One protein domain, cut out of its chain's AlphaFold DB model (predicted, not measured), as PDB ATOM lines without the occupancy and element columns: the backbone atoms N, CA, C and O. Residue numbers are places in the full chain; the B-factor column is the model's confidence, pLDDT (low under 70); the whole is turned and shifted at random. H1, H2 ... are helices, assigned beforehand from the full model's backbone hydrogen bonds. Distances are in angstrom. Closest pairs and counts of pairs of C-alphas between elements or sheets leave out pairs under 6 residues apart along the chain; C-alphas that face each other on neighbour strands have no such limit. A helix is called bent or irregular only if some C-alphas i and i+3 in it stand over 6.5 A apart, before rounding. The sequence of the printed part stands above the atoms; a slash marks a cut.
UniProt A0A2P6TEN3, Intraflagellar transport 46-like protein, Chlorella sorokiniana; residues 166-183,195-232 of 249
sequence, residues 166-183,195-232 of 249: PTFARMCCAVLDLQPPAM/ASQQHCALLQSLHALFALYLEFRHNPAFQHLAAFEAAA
ATOM      1  N   PRO A 166     102.649 129.909  69.384       83.38
ATOM      2  CA  PRO A 166     104.049 130.182  69.688       83.38
ATOM      3  C   PRO A 166     104.666 129.121  70.608       83.38
ATOM      4  O   PRO A 166     105.857 128.850  70.489       83.38
ATOM      5  N   THR A 167     103.896 128.482  71.489       84.81
ATOM      6  CA  THR A 167     104.406 127.368  72.303       84.81
ATOM      7  C   THR A 167     104.567 126.108  71.468       84.81
ATOM      8  O   THR A 167     105.591 125.443  71.595       84.81
ATOM      9  N   PHE A 168     103.640 125.823  70.548       87.12
ATOM     10  CA  PHE A 168     103.798 124.731  69.587       87.12
ATOM     11  C   PHE A 168     105.063 124.900  68.738       87.12
ATOM     12  O   PHE A 168     105.890 123.993  68.672       87.12
ATOM     13  N   ALA A 169     105.288 126.097  68.189       86.06
ATOM     14  CA  ALA A 169     106.503 126.409  67.443       86.06
ATOM     15  C   ALA A 169     107.777 126.214  68.287       86.06
ATOM     16  O   ALA A 169     108.764 125.674  67.791       86.06
ATOM     17  N   ARG A 170     107.757 126.580  69.577       84.44
ATOM     18  CA  ARG A 170     108.885 126.330  70.496       84.44
ATOM     19  C   ARG A 170     109.121 124.848  70.743       84.44
ATOM     20  O   ARG A 170     110.278 124.454  70.810       84.44
ATOM     21  N   MET A 171     108.067 124.040  70.872       84.56
ATOM     22  CA  MET A 171     108.208 122.588  71.014       84.56
ATOM     23  C   MET A 171     108.879 121.986  69.777       84.56
ATOM     24  O   MET A 171     109.845 121.244  69.918       84.56
ATOM     25  N   CYS A 172     108.443 122.365  68.572       85.00
ATOM     26  CA  CYS A 172     109.069 121.912  67.327       85.00
ATOM     27  C   CYS A 172     110.536 122.352  67.217       85.00
ATOM     28  O   CYS A 172     111.399 121.543  66.890       85.00
ATOM     29  N   CYS A 173     110.836 123.617  67.527       85.12
ATOM     30  CA  CYS A 173     112.208 124.118  67.535       85.12
ATOM     31  C   CYS A 173     113.080 123.415  68.594       85.12
ATOM     32  O   CYS A 173     114.241 123.134  68.324       85.12
ATOM     33  N   ALA A 174     112.531 123.069  69.763       83.50
ATOM     34  CA  ALA A 174     113.257 122.350  70.810       83.50
ATOM     35  C   ALA A 174     113.599 120.905  70.420       83.50
ATOM     36  O   ALA A 174     114.669 120.430  70.776       83.50
ATOM     37  N   VAL A 175     112.722 120.219  69.677       84.38
ATOM     38  CA  VAL A 175     112.999 118.866  69.159       84.38
ATOM     39  C   VAL A 175     114.165 118.876  68.167       84.38
ATOM     40  O   VAL A 175     114.941 117.932  68.136       84.38
ATOM     41  N   LEU A 176     114.301 119.940  67.373       81.50
ATOM     42  CA  LEU A 176     115.340 120.078  66.345       81.50
ATOM     43  C   LEU A 176     116.641 120.714  66.868       81.50
ATOM     44  O   LEU A 176     117.448 121.176  66.066       81.50
ATOM     45  N   ASP A 177     116.811 120.824  68.191       79.38
ATOM     46  CA  ASP A 177     117.913 121.555  68.839       79.38
ATOM     47  C   ASP A 177     118.084 123.010  68.348       79.38
ATOM     48  O   ASP A 177     119.098 123.672  68.581       79.38
ATOM     49  N   LEU A 178     117.034 123.571  67.744       75.62
ATOM     50  CA  LEU A 178     116.918 124.973  67.364       75.62
ATOM     51  C   LEU A 178     116.459 125.771  68.582       75.62
ATOM     52  O   LEU A 178     115.373 126.359  68.597       75.62
ATOM     53  N   GLN A 179     117.260 125.767  69.645       66.06
ATOM     54  CA  GLN A 179     116.934 126.579  70.807       66.06
ATOM     55  C   GLN A 179     116.903 128.054  70.384       66.06
ATOM     56  O   GLN A 179     117.847 128.526  69.744       66.06
ATOM     57  N   PRO A 180     115.828 128.801  70.708       63.09
ATOM     58  CA  PRO A 180     115.803 130.227  70.440       63.09
ATOM     59  C   PRO A 180     117.001 130.843  71.168       63.09
ATOM     60  O   PRO A 180     117.219 130.520  72.342       63.09
ATOM     61  N   PRO A 181     117.795 131.684  70.490       59.53
ATOM     62  CA  PRO A 181     119.046 132.171  71.036       59.53
ATOM     63  C   PRO A 181     118.807 132.784  72.412       59.53
ATOM     64  O   PRO A 181     117.895 133.599  72.593       59.53
ATOM     65  N   ALA A 182     119.600 132.344  73.396       51.81
ATOM     66  CA  ALA A 182     119.533 132.882  74.743       51.81
ATOM     67  C   ALA A 182     119.640 134.405  74.654       51.81
ATOM     68  O   ALA A 182     120.540 134.928  73.996       51.81
ATOM     69  N   MET A 183     118.664 135.073  75.277       49.22
ATOM     70  CA  MET A 183     118.519 136.525  75.388       49.22
ATOM     71  C   MET A 183     119.852 137.259  75.183       49.22
ATOM     72  O   MET A 183     120.764 137.045  75.988       49.22
ATOM     73  N   ALA A 195     108.134 140.946  75.541       63.03
ATOM     74  CA  ALA A 195     107.266 140.169  74.660       63.03
ATOM     75  C   ALA A 195     107.622 140.322  73.169       63.03
ATOM     76  O   ALA A 195     107.629 139.331  72.438       63.03
ATOM     77  N   SER A 196     107.951 141.535  72.704       63.06
ATOM     78  CA  SER A 196     108.380 141.749  71.310       63.06
ATOM     79  C   SER A 196     109.731 141.095  71.007       63.06
ATOM     80  O   SER A 196     109.919 140.539  69.928       63.06
ATOM     81  N   GLN A 197     110.644 141.072  71.982       64.12
ATOM     82  CA  GLN A 197     111.953 140.433  71.829       64.12
ATOM     83  C   GLN A 197     111.825 138.909  71.703       64.12
ATOM     84  O   GLN A 197     112.468 138.309  70.843       64.12
ATOM     85  N   GLN A 198     110.942 138.290  72.495       68.44
ATOM     86  CA  GLN A 198     110.647 136.856  72.405       68.44
ATOM     87  C   GLN A 198     110.053 136.453  71.048       68.44
ATOM     88  O   GLN A 198     110.382 135.386  70.534       68.44
ATOM     89  N   HIS A 199     109.201 137.296  70.453       69.31
ATOM     90  CA  HIS A 199     108.644 137.038  69.122       69.31
ATOM     91  C   HIS A 199     109.713 137.114  68.028       69.31
ATOM     92  O   HIS A 199     109.733 136.261  67.146       69.31
ATOM     93  N   CYS A 200     110.635 138.080  68.097       68.50
ATOM     94  CA  CYS A 200     111.744 138.159  67.145       68.50
ATOM     95  C   CYS A 200     112.682 136.944  67.238       68.50
ATOM     96  O   CYS A 200     113.092 136.422  66.206       68.50
ATOM     97  N   ALA A 201     112.989 136.471  68.451       71.00
ATOM     98  CA  ALA A 201     113.832 135.289  68.648       71.00
ATOM     99  C   ALA A 201     113.177 134.012  68.088       71.00
ATOM    100  O   ALA A 201     113.839 133.211  67.433       71.00
ATOM    101  N   LEU A 202     111.864 133.859  68.289       79.50
ATOM    102  CA  LEU A 202     111.084 132.756  67.723       79.50
ATOM    103  C   LEU A 202     111.005 132.826  66.193       79.50
ATOM    104  O   LEU A 202     111.095 131.812  65.508       79.50
ATOM    105  N   LEU A 203     110.861 134.030  65.641       79.69
ATOM    106  CA  LEU A 203     110.880 134.225  64.197       79.69
ATOM    107  C   LEU A 203     112.241 133.832  63.607       79.69
ATOM    108  O   LEU A 203     112.295 133.228  62.540       79.69
ATOM    109  N   GLN A 204     113.337 134.141  64.297       75.88
ATOM    110  CA  GLN A 204     114.686 133.780  63.866       75.88
ATOM    111  C   GLN A 204     114.922 132.261  63.896       75.88
ATOM    112  O   GLN A 204     115.465 131.717  62.937       75.88
ATOM    113  N   SER A 205     114.458 131.557  64.935       81.44
ATOM    114  CA  SER A 205     114.542 130.089  64.985       81.44
ATOM    115  C   SER A 205     113.671 129.417  63.917       81.44
ATOM    116  O   SER A 205     114.082 128.424  63.320       81.44
ATOM    117  N   LEU A 206     112.495 129.978  63.610       85.25
ATOM    118  CA  LEU A 206     111.640 129.493  62.521       85.25
ATOM    119  C   LEU A 206     112.268 129.695  61.138       85.25
ATOM    120  O   LEU A 206     112.146 128.817  60.288       85.25
ATOM    121  N   HIS A 207     112.968 130.808  60.905       82.38
ATOM    122  CA  HIS A 207     113.716 130.991  59.658       82.38
ATOM    123  C   HIS A 207     114.779 129.906  59.475       82.38
ATOM    124  O   HIS A 207     114.895 129.365  58.380       82.38
ATOM    125  N   ALA A 208     115.506 129.544  60.537       80.44
ATOM    126  CA  ALA A 208     116.485 128.460  60.484       80.44
ATOM    127  C   ALA A 208     115.833 127.099  60.191       80.44
ATOM    128  O   ALA A 208     116.345 126.341  59.373       80.44
ATOM    129  N   LEU A 209     114.664 126.823  60.783       85.50
ATOM    130  CA  LEU A 209     113.880 125.618  60.490       85.50
ATOM    131  C   LEU A 209     113.483 125.555  59.009       85.50
ATOM    132  O   LEU A 209     113.667 124.525  58.362       85.50
ATOM    133  N   PHE A 210     112.958 126.650  58.453       85.81
ATOM    134  CA  PHE A 210     112.572 126.687  57.043       85.81
ATOM    135  C   PHE A 210     113.774 126.629  56.100       85.81
ATOM    136  O   PHE A 210     113.682 125.975  55.064       85.81
ATOM    137  N   ALA A 211     114.898 127.249  56.458       83.94
ATOM    138  CA  ALA A 211     116.142 127.133  55.705       83.94
ATOM    139  C   ALA A 211     116.633 125.678  55.671       83.94
ATOM    140  O   ALA A 211     116.887 125.152  54.593       83.94
ATOM    141  N   LEU A 212     116.651 124.996  56.821       84.44
ATOM    142  CA  LEU A 212     116.979 123.573  56.920       84.44
ATOM    143  C   LEU A 212     116.051 122.721  56.055       84.44
ATOM    144  O   LEU A 212     116.516 121.897  55.272       84.44
ATOM    145  N   TYR A 213     114.741 122.950  56.134       85.38
ATOM    146  CA  TYR A 213     113.778 122.234  55.300       85.38
ATOM    147  C   TYR A 213     114.036 122.436  53.799       85.38
ATOM    148  O   TYR A 213     113.936 121.486  53.020       85.38
ATOM    149  N   LEU A 214     114.372 123.658  53.379       84.31
ATOM    150  CA  LEU A 214     114.700 123.949  51.985       84.31
ATOM    151  C   LEU A 214     115.991 123.250  51.551       84.31
ATOM    152  O   LEU A 214     115.984 122.631  50.491       84.31
ATOM    153  N   GLU A 215     117.046 123.265  52.363       83.56
ATOM    154  CA  GLU A 215     118.288 122.540  52.059       83.56
ATOM    155  C   GLU A 215     118.049 121.032  51.919       83.56
ATOM    156  O   GLU A 215     118.454 120.427  50.925       83.56
ATOM    157  N   PHE A 216     117.292 120.418  52.835       83.44
ATOM    158  CA  PHE A 216     116.908 119.005  52.716       83.44
ATOM    159  C   PHE A 216     116.099 118.723  51.447       83.44
ATOM    160  O   PHE A 216     116.303 117.701  50.790       83.44
ATOM    161  N   ARG A 217     115.194 119.632  51.067       81.88
ATOM    162  CA  ARG A 217     114.387 119.493  49.851       81.88
ATOM    163  C   ARG A 217     115.221 119.653  48.580       81.88
ATOM    164  O   ARG A 217     114.931 118.991  47.585       81.88
ATOM    165  N   HIS A 218     116.213 120.539  48.580       82.12
ATOM    166  CA  HIS A 218     117.056 120.819  47.418       82.12
ATOM    167  C   HIS A 218     118.222 119.838  47.268       82.12
ATOM    168  O   HIS A 218     118.724 119.670  46.155       82.12
ATOM    169  N   ASN A 219     118.615 119.143  48.335       81.25
ATOM    170  CA  ASN A 219     119.721 118.200  48.300       81.25
ATOM    171  C   ASN A 219     119.316 116.861  47.633       81.25
ATOM    172  O   ASN A 219     118.440 116.144  48.132       81.25
ATOM    173  N   PRO A 220     119.968 116.471  46.520       73.88
ATOM    174  CA  PRO A 220     119.617 115.265  45.769       73.88
ATOM    175  C   PRO A 220     119.813 113.968  46.568       73.88
ATOM    176  O   PRO A 220     119.087 113.001  46.339       73.88
ATOM    177  N   ALA A 221     120.737 113.930  47.537       71.38
ATOM    178  CA  ALA A 221     120.975 112.743  48.362       71.38
ATOM    179  C   ALA A 221     119.738 112.349  49.194       71.38
ATOM    180  O   ALA A 221     119.437 111.164  49.339       71.38
ATOM    181  N   PHE A 222     118.978 113.336  49.676       67.38
ATOM    182  CA  PHE A 222     117.773 113.114  50.482       67.38
ATOM    183  C   PHE A 222     116.514 112.898  49.637       67.38
ATOM    184  O   PHE A 222     115.613 112.174  50.055       67.38
ATOM    185  N   GLN A 223     116.470 113.430  48.411       66.56
ATOM    186  CA  GLN A 223     115.392 113.125  47.461       66.56
ATOM    187  C   GLN A 223     115.357 111.633  47.101       66.56
ATOM    188  O   GLN A 223     114.279 111.051  46.985       66.56
ATOM    189  N   HIS A 224     116.526 110.995  46.968       59.53
ATOM    190  CA  HIS A 224     116.614 109.561  46.691       59.53
ATOM    191  C   HIS A 224     116.182 108.691  47.880       59.53
ATOM    192  O   HIS A 224     115.524 107.678  47.657       59.53
ATOM    193  N   LEU A 225     116.490 109.088  49.119       59.47
ATOM    194  CA  LEU A 225     116.038 108.387  50.328       59.47
ATOM    195  C   LEU A 225     114.521 108.490  50.512       59.47
ATOM    196  O   LEU A 225     113.873 107.467  50.698       59.47
ATOM    197  N   ALA A 226     113.941 109.682  50.351       58.59
ATOM    198  CA  ALA A 226     112.491 109.868  50.428       58.59
ATOM    199  C   ALA A 226     111.748 109.098  49.321       58.59
ATOM    200  O   ALA A 226     110.704 108.499  49.572       58.59
ATOM    201  N   ALA A 227     112.294 109.063  48.100       57.75
ATOM    202  CA  ALA A 227     111.742 108.255  47.012       57.75
ATOM    203  C   ALA A 227     111.875 106.742  47.275       57.75
ATOM    204  O   ALA A 227     110.986 105.977  46.905       57.75
ATOM    205  N   PHE A 228     112.961 106.306  47.920       45.28
ATOM    206  CA  PHE A 228     113.197 104.906  48.276       45.28
ATOM    207  C   PHE A 228     112.316 104.439  49.445       45.28
ATOM    208  O   PHE A 228     111.730 103.363  49.361       45.28
ATOM    209  N   GLU A 229     112.148 105.246  50.493       53.62
ATOM    210  CA  GLU A 229     111.234 104.959  51.608       53.62
ATOM    211  C   GLU A 229     109.767 104.999  51.175       53.62
ATOM    212  O   GLU A 229     109.000 104.115  51.552       53.62
ATOM    213  N   ALA A 230     109.377 105.948  50.317       53.50
ATOM    214  CA  ALA A 230     108.040 105.966  49.725       53.50
ATOM    215  C   ALA A 230     107.776 104.716  48.864       53.50
ATOM    216  O   ALA A 230     106.681 104.163  48.907       53.50
ATOM    217  N   ALA A 231     108.783 104.223  48.132       46.38
ATOM    218  CA  ALA A 231     108.687 102.970  47.381       46.38
ATOM    219  C   ALA A 231     108.692 101.717  48.282       46.38
ATOM    220  O   ALA A 231     108.106 100.698  47.917       46.38
ATOM    221  N   ALA A 232     109.332 101.773  49.455       45.47
ATOM    222  CA  ALA A 232     109.328 100.694  50.442       45.47
ATOM    223  C   ALA A 232     108.002 100.615  51.220       45.47
ATOM    224  O   ALA A 232     107.531  99.517  51.515       45.47
TER     225      ALA A 232
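This is residues 166 to 183 and 195 to 232 of the 249 residues of the protein "Intraflagellar transport 46-like protein" of Chlorella sorokiniana (UniProt A0A2P6TEN3). The picture is one long helix, H2, with a short helix, H1, crossing it partway along at a slant, and a third helix, H3, turning off at its last end, so that H2 and H3 make a corner like an L. The H2 residues 210 to 216 and the stretches 218 to 225 and 227 to 232, which take in H3 but for residue 226, stand free, and H3 sticks out as an arm. The printed part has 56 residues with three named helices, in the order H1, H2, H3, and no named strand; the class is all helix, with 47 residues in named elements. The whole is loose, with a radius of gyration of the C-alphas of 14.6 A, and the C-alphas span 46 by 18 by 14 A, H2 running along the longest of these spans.

Begin at Pro 166, where H1, residues 166 to 175, starts. Look next past the cut to H2, residues 195 to 218: H1 and H2 touch, with 7 pairs of C-alphas within 8 A, and the closest C-alphas of the two are those of Cys 173 and Ser 205, 6.9 A apart. H2 touches H1 with residues 202 to 209 alone. The two helices stand at a steep tilt of 49 degrees and run the same way, and their centres are 10.9 A apart. Go on along H2 to its end and over Asn 219, and you reach H3, residues 220 to 232. H2 and H3 are close but not clearly touching, with 2 pairs of C-alphas within 8 A; the closest C-alphas are those of Phe 216 and Phe 222, 6.4 A apart. Their lines stand about perpendicular, at 77 degrees, and their centres are 25.1 A apart. H1 and H3 are apart. In the backbone of H1 and H2 every O i to N i+4 pair is within hydrogen-bond range; in H3 it is 8 of 9 pairs.

Find C-alpha 166 at (104.049, 130.182, 69.688); from there H1 runs through 10 residues to C-alpha 175 at (112.999, 118.866, 69.159). Residues 176 to 183 follow and belong to no named element; the last of them, Met 183, has its C-alpha at (118.519, 136.525, 75.388). Pick up the printed part again at C-alpha 195, at (107.266, 140.169, 74.660), where H2 begins. This helix, the longest with 24 residues, runs 34.8 A from first to last C-alpha and ends at His 218, at (117.056, 120.819, 47.418). H3 then runs 18.4 A, from Pro 220 through 13 residues to C-alpha 232 at (109.328, 100.694, 50.442). No helix here is bent or irregular.

The two C-alphas farthest apart are those of Ala 195 and Ala 232, 46.4 A. Look for the cut between 183 and 195: residues 184 to 194 are not printed, and the C-alphas of Met 183 and Ala 195 are 11.9 A apart across it. The link from H1 to H2 runs across this cut, and the link from H2 to H3, one residue, is tight. Without the stretches that stand free, the body has 35 residues and spans 39 by 17 by 15 A, with a radius of gyration of 10.0 A. The mean pLDDT of the printed part is 73.0. Read the B-factor column with care at residues 179 to 183, 195 to 200 and 222 to 232, where the model's confidence is under 70; the mean is 58 in H3, against 85 in H1 and 78 in H2.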